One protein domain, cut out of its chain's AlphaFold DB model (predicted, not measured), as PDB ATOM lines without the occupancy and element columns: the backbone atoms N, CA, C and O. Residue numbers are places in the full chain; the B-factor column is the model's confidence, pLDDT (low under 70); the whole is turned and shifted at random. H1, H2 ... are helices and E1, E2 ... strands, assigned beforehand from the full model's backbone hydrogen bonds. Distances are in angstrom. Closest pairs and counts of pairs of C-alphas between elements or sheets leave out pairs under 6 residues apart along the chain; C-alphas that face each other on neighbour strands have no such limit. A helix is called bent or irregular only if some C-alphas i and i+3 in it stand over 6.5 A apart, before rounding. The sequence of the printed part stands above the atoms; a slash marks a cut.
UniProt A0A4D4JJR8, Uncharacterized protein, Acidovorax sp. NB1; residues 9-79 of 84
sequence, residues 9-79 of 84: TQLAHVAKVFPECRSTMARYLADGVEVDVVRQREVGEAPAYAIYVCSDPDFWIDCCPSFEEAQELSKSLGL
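This is residues 9 to 79 of the 84 residues of an uncharacterized protein of Acidovorax sp. NB1 (UniProt A0A4D4JJR8). A small, strongly twisted sheet of three strands has one face covered by two helices, H3 running slantwise over the strands and H2 running across them. H1 folds back beside H2 as a helical hairpin, and H1 itself is only just not on the sheet, with 4 pairs of C-alphas within 10 A. The 71 printed residues hold three named helices and three named strands, in the order H1 H2 E1 E2 E3 H3, and the sheet, E1 E2 E3, is antiparallel. The class is mixed, helices and strands, and the whole is compact, with a radius of gyration of the C-alphas of 11.2 A and spans of 26 by 23 by 22 A.

H1, residues 9 to 16, and H2, residues 19 to 31, form a helical hairpin and touch, closest at the C-alphas of Val 14 and Arg 22, 5.4 A apart. They run opposite ways at a shallow tilt of 18 degrees. E1, residues 34 to 39, E2, residues 49 to 53, and E3, residues 56 to 64, form a meander, each strand the antiparallel neighbour of the one before. Between E1 and E2, N 52 and O 36 are within hydrogen-bond range at 2.8 A; between E2 and E3, N 64 and O 49 are at 2.7 A. E3 bends by 64 degrees at residue 59. H2 is on the sheet at a height of 9.8 A, over E3, across the strands at 85 degrees to E3 on the local plane; its closest C-alphas to E3 are those of Met 25 and Ile 61, 7.2 A. H3, residues 67 to 76, is on the same face at a height of 8.2 A, over E2 and, only just, with 3 C-alphas, over E3. It runs only just slantwise to the strands, at 31 degrees to E2 on the local plane. The closest C-alphas of E3 and H3 are those of Cys 64 and Ala 70, 5.3 A. H2 and H3 are apart. Every O i to N i+4 pair is within hydrogen-bond range in H1 and H3, and 7 of 9 are in H2.

H1 begins at C-alpha 9, (200.505, 198.429, 186.536). H2 is 19.4 A long and irregular, with C-alphas 20 and 23 7.1 A apart. E1 is 16.9 A long, E2 13.2 A and E3 18.7 A. H3 is 14.3 A long and ends at C-alpha 76, (194.146, 201.704, 188.439).

The two C-alphas farthest apart, those of Asp 31 and Gly 44, are 30.0 A from each other. The printed part has no cut. The link of 9 residues from E1 to E2 is short, and the other links are tight. The mean pLDDT of the printed part is 95.9, and no printed residue is under 70.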
ATOM      1  N   THR A   9     201.032 197.209 187.167       96.25
ATOM      2  CA  THR A   9     200.505 198.429 186.536       96.25
ATOM      3  C   THR A   9     201.311 199.657 186.950       96.25
ATOM      4  O   THR A   9     201.719 200.440 186.094       96.25
ATOM      5  N   GLN A  10     201.620 199.798 188.242       97.25
ATOM      6  CA  GLN A  10     202.433 200.906 188.747       97.25
ATOM      7  C   GLN A  10     203.867 200.854 188.203       97.25
ATOM      8  O   GLN A  10     204.393 201.873 187.769       97.25
ATOM      9  N   LEU A  11     204.487 199.671 188.144       96.69
ATOM     10  CA  LEU A  11     205.818 199.491 187.552       96.69
ATOM     11  C   LEU A  11     205.838 199.868 186.068       96.69
ATOM     12  O   LEU A  11     206.757 200.552 185.615       96.69
ATOM     13  N   ALA A  12     204.814 199.459 185.316       97.00
ATOM     14  CA  ALA A  12     204.667 199.844 183.918       97.00
ATOM     15  C   ALA A  12     204.508 201.363 183.764       97.00
ATOM     16  O   ALA A  12     205.060 201.935 182.826       97.00
ATOM     17  N   HIS A  13     203.806 202.026 184.687       97.62
ATOM     18  CA  HIS A  13     203.675 203.485 184.701       97.62
ATOM     19  C   HIS A  13     205.008 204.182 184.981       97.62
ATOM     20  O   HIS A  13     205.433 205.040 184.212       97.62
ATOM     21  N   VAL A  14     205.738 203.739 186.009       97.25
ATOM     22  CA  VAL A  14     207.080 204.248 186.340       97.25
ATOM     23  C   VAL A  14     208.044 204.089 185.160       97.25
ATOM     24  O   VAL A  14     208.875 204.956 184.916       97.25
ATOM     25  N   ALA A  15     207.948 203.010 184.385       96.50
ATOM     26  CA  ALA A  15     208.825 202.813 183.234       96.50
ATOM     27  C   ALA A  15     208.610 203.847 182.108       96.50
ATOM     28  O   ALA A  15     209.570 204.157 181.394       96.50
ATOM     29  N   LYS A  16     207.387 204.384 181.963       95.56
ATOM     30  CA  LYS A  16     207.009 205.353 180.917       95.56
ATOM     31  C   LYS A  16     207.532 206.762 181.179       95.56
ATOM     32  O   LYS A  16     207.780 207.489 180.223       95.56
ATOM     33  N   VAL A  17     207.691 207.146 182.446       94.69
ATOM     34  CA  VAL A  17     208.136 208.500 182.795       94.69
ATOM     35  C   VAL A  17     209.641 208.672 182.594       94.69
ATOM     36  O   VAL A  17     210.406 207.697 182.544       94.69
ATOM     37  N   PHE A  18     210.068 209.934 182.507       93.44
ATOM     38  CA  PHE A  18     211.477 210.294 182.402       93.44
ATOM     39  C   PHE A  18     212.303 209.664 183.540       93.44
ATOM     40  O   PHE A  18     211.823 209.617 184.679       93.44
ATOM     41  N   PRO A  19     213.520 209.147 183.265       95.44
ATOM     42  CA  PRO A  19     214.342 208.436 184.247       95.44
ATOM     43  C   PRO A  19     214.512 209.157 185.590       95.44
ATOM     44  O   PRO A  19     214.445 208.514 186.638       95.44
ATOM     45  N   GLU A  20     214.680 210.474 185.563       95.62
ATOM     46  CA  GLU A  20     214.820 211.354 186.724       95.62
ATOM     47  C   GLU A  20     213.567 211.396 187.609       95.62
ATOM     48  O   GLU A  20     213.681 211.527 188.827       95.62
ATOM     49  N   CYS A  21     212.379 211.195 187.036       96.06
ATOM     50  CA  CYS A  21     211.112 211.197 187.767       96.06
ATOM     51  C   CYS A  21     210.774 209.829 188.370       96.06
ATOM     52  O   CYS A  21     209.923 209.745 189.254       96.06
ATOM     53  N   ARG A  22     211.423 208.742 187.926       95.94
ATOM     54  CA  ARG A  22     211.024 207.363 188.265       95.94
ATOM     55  C   ARG A  22     211.017 207.077 189.756       95.94
ATOM     56  O   ARG A  22     210.091 206.439 190.241       95.94
ATOM     57  N   SER A  23     212.032 207.546 190.481       95.75
ATOM     58  CA  SER A  23     212.117 207.320 191.927       95.75
ATOM     59  C   SER A  23     210.991 208.035 192.674       95.75
ATOM     60  O   SER A  23     210.403 207.461 193.588       95.75
ATOM     61  N   THR A  24     210.683 209.274 192.285       96.38
ATOM     62  CA  THR A  24     209.608 210.066 192.893       96.38
ATOM     63  C   THR A  24     208.242 209.482 192.548       96.38
ATOM     64  O   THR A  24     207.443 209.250 193.450       96.38
ATOM     65  N   MET A  25     208.018 209.134 191.276       97.44
ATOM     66  CA  MET A  25     206.803 208.461 190.810       97.44
ATOM     67  C   MET A  25     206.567 207.155 191.572       97.44
ATOM     68  O   MET A  25     205.493 206.946 192.122       97.44
ATOM     69  N   ALA A  26     207.588 206.298 191.672       96.69
ATOM     70  CA  ALA A  26     207.500 205.036 192.400       96.69
ATOM     71  C   ALA A  26     207.087 205.240 193.862       96.69
ATOM     72  O   ALA A  26     206.254 204.494 194.366       96.69
ATOM     73  N   ARG A  27     207.630 206.263 194.531       96.25
ATOM     74  CA  ARG A  27     207.244 206.601 195.904       96.25
ATOM     75  C   ARG A  27     205.781 207.040 195.988       96.25
ATOM     76  O   ARG A  27     205.045 206.488 196.791       96.25
ATOM     77  N   TYR A  28     205.344 207.970 195.141       97.06
ATOM     78  CA  TYR A  28     203.958 208.450 195.164       97.06
ATOM     79  C   TYR A  28     202.935 207.351 194.865       97.06
ATOM     80  O   TYR A  28     201.904 207.275 195.530       97.06
ATOM     81  N   LEU A  29     203.242 206.454 193.925       96.88
ATOM     82  CA  LEU A  29     202.392 205.299 193.641       96.88
ATOM     83  C   LEU A  29     202.364 204.301 194.807       96.88
ATOM     84  O   LEU A  29     201.305 203.771 195.128       96.88
ATOM     85  N   ALA A  30     203.507 204.053 195.450       96.25
ATOM     86  CA  ALA A  30     203.589 203.167 196.610       96.25
ATOM     87  C   ALA A  30     202.804 203.695 197.816       96.25
ATOM     88  O   ALA A  30     202.150 202.923 198.512       96.25
ATOM     89  N   ASP A  31     202.868 205.006 198.037       95.69
ATOM     90  CA  ASP A  31     202.202 205.680 199.148       95.69
ATOM     91  C   ASP A  31     200.697 205.885 198.888       95.69
ATOM     92  O   ASP A  31     199.970 206.267 199.803       95.69
ATOM     93  N   GLY A  32     200.218 205.632 197.661       95.81
ATOM     94  CA  GLY A  32     198.812 205.810 197.286       95.81
ATOM     95  C   GLY A  32     198.339 207.249 197.488       95.81
ATOM     96  O   GLY A  32     197.258 207.473 198.034       95.81
ATOM     97  N   VAL A  33     199.184 208.218 197.117       96.94
ATOM     98  CA  VAL A  33     198.979 209.636 197.449       96.94
ATOM     99  C   VAL A  33     197.651 210.189 196.938       96.94
ATOM    100  O   VAL A  33     197.046 209.678 195.990       96.94
ATOM    101  N   GLU A  34     197.219 211.270 197.579       97.94
ATOM    102  CA  GLU A  34     196.043 212.019 197.167       97.94
ATOM    103  C   GLU A  34     196.330 212.848 195.909       97.94
ATOM    104  O   GLU A  34     197.342 213.557 195.821       97.94
ATOM    105  N   VAL A  35     195.428 212.759 194.936       97.81
ATOM    106  CA  VAL A  35     195.529 213.423 193.640       97.81
ATOM    107  C   VAL A  35     194.238 214.135 193.256       97.81
ATOM    108  O   VAL A  35     193.138 213.710 193.612       97.81
ATOM    109  N   ASP A  36     194.396 215.202 192.484       96.62
ATOM    110  CA  ASP A  36     193.310 215.968 191.878       96.62
ATOM    111  C   ASP A  36     193.381 215.828 190.350       96.62
ATOM    112  O   ASP A  36     194.468 215.809 189.765       96.62
ATOM    113  N   VAL A  37     192.226 215.722 189.696       96.31
ATOM    114  CA  VAL A  37     192.120 215.737 188.239       96.31
ATOM    115  C   VAL A  37     191.605 217.102 187.823       96.31
ATOM    116  O   VAL A  37     190.417 217.399 187.922       96.31
ATOM    117  N   VAL A  38     192.476 217.922 187.246       94.50
ATOM    118  CA  VAL A  38     192.082 219.257 186.788       94.50
ATOM    119  C   VAL A  38     192.357 219.436 185.310       94.50
ATOM    120  O   VAL A  38     193.222 218.798 184.708       94.50
ATOM    121  N   ARG A  39     191.586 220.333 184.696       95.12
ATOM    122  CA  ARG A  39     191.819 220.722 183.310       95.12
ATOM    123  C   ARG A  39     193.085 221.574 183.238       95.12
ATOM    124  O   ARG A  39     193.052 222.737 183.642       95.12
ATOM    125  N   GLN A  40     194.159 221.024 182.682       93.81
ATOM    126  CA  GLN A  40     195.421 221.739 182.512       93.81
ATOM    127  C   GLN A  40     195.349 222.679 181.301       93.81
ATOM    128  O   GLN A  40     194.633 222.431 180.325       93.81
ATOM    129  N   ARG A  41     196.056 223.805 181.383       93.50
ATOM    130  CA  ARG A  41     196.178 224.792 180.291       93.50
ATOM    131  C   ARG A  41     197.621 225.248 180.082       93.50
ATOM    132  O   ARG A  41     197.853 226.196 179.338       93.50
ATOM    133  N   GLU A  42     198.556 224.616 180.778       89.50
ATOM    134  CA  GLU A  42     199.951 225.038 180.860       89.50
ATOM    135  C   GLU A  42     200.749 224.510 179.669       89.50
ATOM    136  O   GLU A  42     201.559 225.233 179.090       89.50
ATOM    137  N   VAL A  43     200.467 223.276 179.251       90.81
ATOM    138  CA  VAL A  43     201.180 222.589 178.175       90.81
ATOM    139  C   VAL A  43     200.193 222.284 177.052       90.81
ATOM    140  O   VAL A  43     199.396 221.353 177.133       90.81
ATOM    141  N   GLY A  44     200.229 223.090 175.986       90.44
ATOM    142  CA  GLY A  44     199.255 223.007 174.887       90.44
ATOM    143  C   GLY A  44     199.311 221.714 174.064       90.44
ATOM    144  O   GLY A  44     198.328 221.360 173.420       90.44
ATOM    145  N   GLU A  45     200.442 221.009 174.088       93.31
ATOM    146  CA  GLU A  45     200.642 219.712 173.425       93.31
ATOM    147  C   GLU A  45     200.260 218.512 174.301       93.31
ATOM    148  O   GLU A  45     200.099 217.402 173.791       93.31
ATOM    149  N   ALA A  46     200.089 218.727 175.609       92.94
ATOM    150  CA  ALA A  46     199.657 217.687 176.523       92.94
ATOM    151  C   ALA A  46     198.128 217.509 176.462       92.94
ATOM    152  O   ALA A  46     197.392 218.457 176.164       92.94
ATOM    153  N   PRO A  47     197.619 216.308 176.787       95.56
ATOM    154  CA  PRO A  47     196.192 216.079 176.957       95.56
ATOM    155  C   PRO A  47     195.523 217.056 177.943       95.56
ATOM    156  O   PRO A  47     196.172 217.669 178.789       95.56
ATOM    157  N   ALA A  48     194.206 217.230 177.812       96.62
ATOM    158  CA  ALA A  48     193.479 218.338 178.435       96.62
ATOM    159  C   ALA A  48     193.323 218.245 179.963       96.62
ATOM    160  O   ALA A  48     193.030 219.261 180.595       96.62
ATOM    161  N   TYR A  49     193.481 217.063 180.553       97.44
ATOM    162  CA  TYR A  49     193.346 216.833 181.988       97.44
ATOM    163  C   TYR A  49     194.656 216.305 182.545       97.44
ATOM    164  O   TYR A  49     195.228 215.394 181.960       97.44
ATOM    165  N   ALA A  50     195.119 216.849 183.663       96.88
ATOM    166  CA  ALA A  50     196.299 216.351 184.359       96.88
ATOM    167  C   ALA A  50     195.925 215.865 185.761       96.88
ATOM    168  O   ALA A  50     194.980 216.364 186.376       96.88
ATOM    169  N   ILE A  51     196.667 214.860 186.223       97.44
ATOM    170  CA  ILE A  51     196.538 214.249 187.544       97.44
ATOM    171  C   ILE A  51     197.632 214.849 188.430       97.44
ATOM    172  O   ILE A  51     198.796 214.457 188.332       97.44
ATOM    173  N   TYR A  52     197.271 215.811 189.271       95.81
ATOM    174  CA  TYR A  52     198.194 216.532 190.148       95.81
ATOM    175  C   TYR A  52     198.333 215.810 191.482       95.81
ATOM    176  O   TYR A  52     197.337 215.358 192.042       95.81
ATOM    177  N   VAL A  53     199.544 215.753 192.032       97.06
ATOM    178  CA  VAL A  53     199.741 215.325 193.422       97.06
ATOM    179  C   VAL A  53     199.353 216.478 194.348       97.06
ATOM    180  O   VAL A  53     199.935 217.555 194.279       97.06
ATOM    181  N   CYS A  54     198.380 216.280 195.239       95.81
ATOM    182  CA  CYS A  54     197.826 217.384 196.038       95.81
ATOM    183  C   CYS A  54     198.855 218.011 196.992       95.81
ATOM    184  O   CYS A  54     198.826 219.212 197.252       95.81
ATOM    185  N   SER A  55     199.782 217.199 197.503       95.06
ATOM    186  CA  SER A  55     200.884 217.652 198.357       95.06
ATOM    187  C   SER A  55     202.070 218.242 197.585       95.06
ATOM    188  O   SER A  55     202.954 218.827 198.209       95.06
ATOM    189  N   ASP A  56     202.094 218.090 196.259       95.38
ATOM    190  CA  ASP A  56     203.170 218.525 195.364       95.38
ATOM    191  C   ASP A  56     202.597 218.880 193.973       95.38
ATOM    192  O   ASP A  56     202.732 218.100 193.028       95.38
ATOM    193  N   PRO A  57     201.907 220.032 193.831       87.25
ATOM    194  CA  PRO A  57     201.189 220.379 192.599       87.25
ATOM    195  C   PRO A  57     202.092 220.596 191.374       87.25
ATOM    196  O   PRO A  57     201.612 220.606 190.244       87.25
ATOM    197  N   ASP A  58     203.401 220.743 191.570       90.62
ATOM    198  CA  ASP A  58     204.357 220.829 190.465       90.62
ATOM    199  C   ASP A  58     204.659 219.443 189.859       90.62
ATOM    200  O   ASP A  58     205.231 219.348 188.771       90.62
ATOM    201  N   PHE A  59     204.266 218.353 190.533       94.00
ATOM    202  CA  PHE A  59     204.461 216.984 190.068       94.00
ATOM    203  C   PHE A  59     203.153 216.365 189.567       94.00
ATOM    204  O   PHE A  59     202.189 216.175 190.315       94.00
ATOM    205  N   TRP A  60     203.133 215.995 188.287       95.25
ATOM    206  CA  TRP A  60     201.976 215.360 187.656       95.25
ATOM    207  C   TRP A  60     202.212 213.864 187.483       95.25
ATOM    208  O   TRP A  60     203.282 213.428 187.052       95.25
ATOM    209  N   ILE A  61     201.196 213.066 187.803       97.38
ATOM    210  CA  ILE A  61     201.233 211.614 187.618       97.38
ATOM    211  C   ILE A  61     201.127 211.253 186.135       97.38
ATOM    212  O   ILE A  61     201.870 210.391 185.659       97.38
ATOM    213  N   ASP A  62     200.188 211.882 185.427       97.06
ATOM    214  CA  ASP A  62     200.000 211.765 183.979       97.06
ATOM    215  C   ASP A  62     199.035 212.855 183.470       97.06
ATOM    216  O   ASP A  62     198.391 213.553 184.262       97.06
ATOM    217  N   CYS A  63     198.897 212.947 182.147       96.56
ATOM    218  CA  CYS A  63     197.870 213.721 181.461       96.56
ATOM    219  C   CYS A  63     196.972 212.808 180.614       96.56
ATOM    220  O   CYS A  63     197.453 211.980 179.842       96.56
ATOM    221  N   CYS A  64     195.658 213.010 180.680       97.44
ATOM    222  CA  CYS A  64     194.657 212.247 179.939       97.44
ATOM    223  C   CYS A  64     193.762 213.160 179.080       97.44
ATOM    224  O   CYS A  64     193.580 214.347 179.381       97.44
ATOM    225  N   PRO A  65     193.202 212.648 177.971       96.75
ATOM    226  CA  PRO A  65     192.373 213.449 177.071       96.75
ATOM    227  C   PRO A  65     191.003 213.787 177.675       96.75
ATOM    228  O   PRO A  65     190.404 214.791 177.286       96.75
ATOM    229  N   SER A  66     190.527 213.002 178.646       97.19
ATOM    230  CA  SER A  66     189.260 213.211 179.346       97.19
ATOM    231  C   SER A  66     189.415 213.103 180.869       97.19
ATOM    232  O   SER A  66     190.355 212.492 181.379       97.19
ATOM    233  N   PHE A  67     188.477 213.713 181.601       96.25
ATOM    234  CA  PHE A  67     188.412 213.637 183.065       96.25
ATOM    235  C   PHE A  67     188.169 212.201 183.548       96.25
ATOM    236  O   PHE A  67     188.783 211.757 184.512       96.25
ATOM    237  N   GLU A  68     187.300 211.467 182.850       97.06
ATOM    238  CA  GLU A  68     186.964 210.076 183.163       97.06
ATOM    239  C   GLU A  68     188.193 209.168 183.049       97.06
ATOM    240  O   GLU A  68     188.519 208.473 184.008       97.06
ATOM    241  N   GLU A  69     188.951 209.264 181.951       97.81
ATOM    242  CA  GLU A  69     190.189 208.493 181.777       97.81
ATOM    243  C   GLU A  69     191.231 208.807 182.856       97.81
ATOM    244  O   GLU A  69     191.887 207.899 183.362       97.81
ATOM    245  N   ALA A  70     191.360 210.075 183.263       97.44
ATOM    246  CA  ALA A  70     192.261 210.455 184.349       97.44
ATOM    247  C   ALA A  70     191.836 209.847 185.696       97.44
ATOM    248  O   ALA A  70     192.682 209.379 186.466       97.44
ATOM    249  N   GLN A  71     190.533 209.802 185.982       97.19
ATOM    250  CA  GLN A  71     190.019 209.155 187.188       97.19
ATOM    251  C   GLN A  71     190.212 207.636 187.156       97.19
ATOM    252  O   GLN A  71     190.601 207.044 188.165       97.19
ATOM    253  N   GLU A  72     189.943 206.992 186.022       97.50
ATOM    254  CA  GLU A  72     190.158 205.553 185.840       97.50
ATOM    255  C   GLU A  72     191.633 205.184 185.988       97.50
ATOM    256  O   GLU A  72     191.963 204.258 186.736       97.50
ATOM    257  N   LEU A  73     192.525 205.953 185.357       97.81
ATOM    258  CA  LEU A  73     193.965 205.776 185.489       97.81
ATOM    259  C   LEU A  73     194.396 205.919 186.951       97.81
ATOM    260  O   LEU A  73     195.049 205.015 187.473       97.81
ATOM    261  N   SER A  74     193.968 206.982 187.638       97.75
ATOM    262  CA  SER A  74     194.292 207.218 189.053       97.75
ATOM    263  C   SER A  74     193.891 206.034 189.938       97.75
ATOM    264  O   SER A  74     194.703 205.529 190.714       97.75
ATOM    265  N   LYS A  75     192.672 205.509 189.757       96.81
ATOM    266  CA  LYS A  75     192.187 204.320 190.478       96.81
ATOM    267  C   LYS A  75     193.014 203.076 190.155       96.81
ATOM    268  O   LYS A  75     193.375 202.332 191.062       96.81
ATOM    269  N   SER A  76     193.338 202.853 188.880       97.44
ATOM    270  CA  SER A  76     194.146 201.704 188.439       97.44
ATOM    271  C   SER A  76     195.570 201.717 189.008       97.44
ATOM    272  O   SER A  76     196.182 200.663 189.181       97.44
ATOM    273  N   LEU A  77     196.079 202.912 189.320       97.44
ATOM    274  CA  LEU A  77     197.384 203.146 189.925       97.44
ATOM    275  C   LEU A  77     197.351 203.130 191.459       97.44
ATOM    276  O   LEU A  77     198.406 203.263 192.075       97.44
ATOM    277  N   GLY A  78     196.181 202.936 192.074       96.56
ATOM    278  CA  GLY A  78     196.024 202.891 193.529       96.56
ATOM    279  C   GLY A  78     196.093 204.260 194.211       96.56
ATOM    280  O   GLY A  78     196.403 204.320 195.397       96.56
ATOM    281  N   LEU A  79     195.829 205.346 193.481       97.38
ATOM    282  CA  LEU A  79     195.842 206.712 194.008       97.38
ATOM    283  C   LEU A  79     194.491 207.088 194.623       97.38
ATOM    284  O   LEU A  79     193.439 206.605 194.194       97.38
TER     285      LEU A  79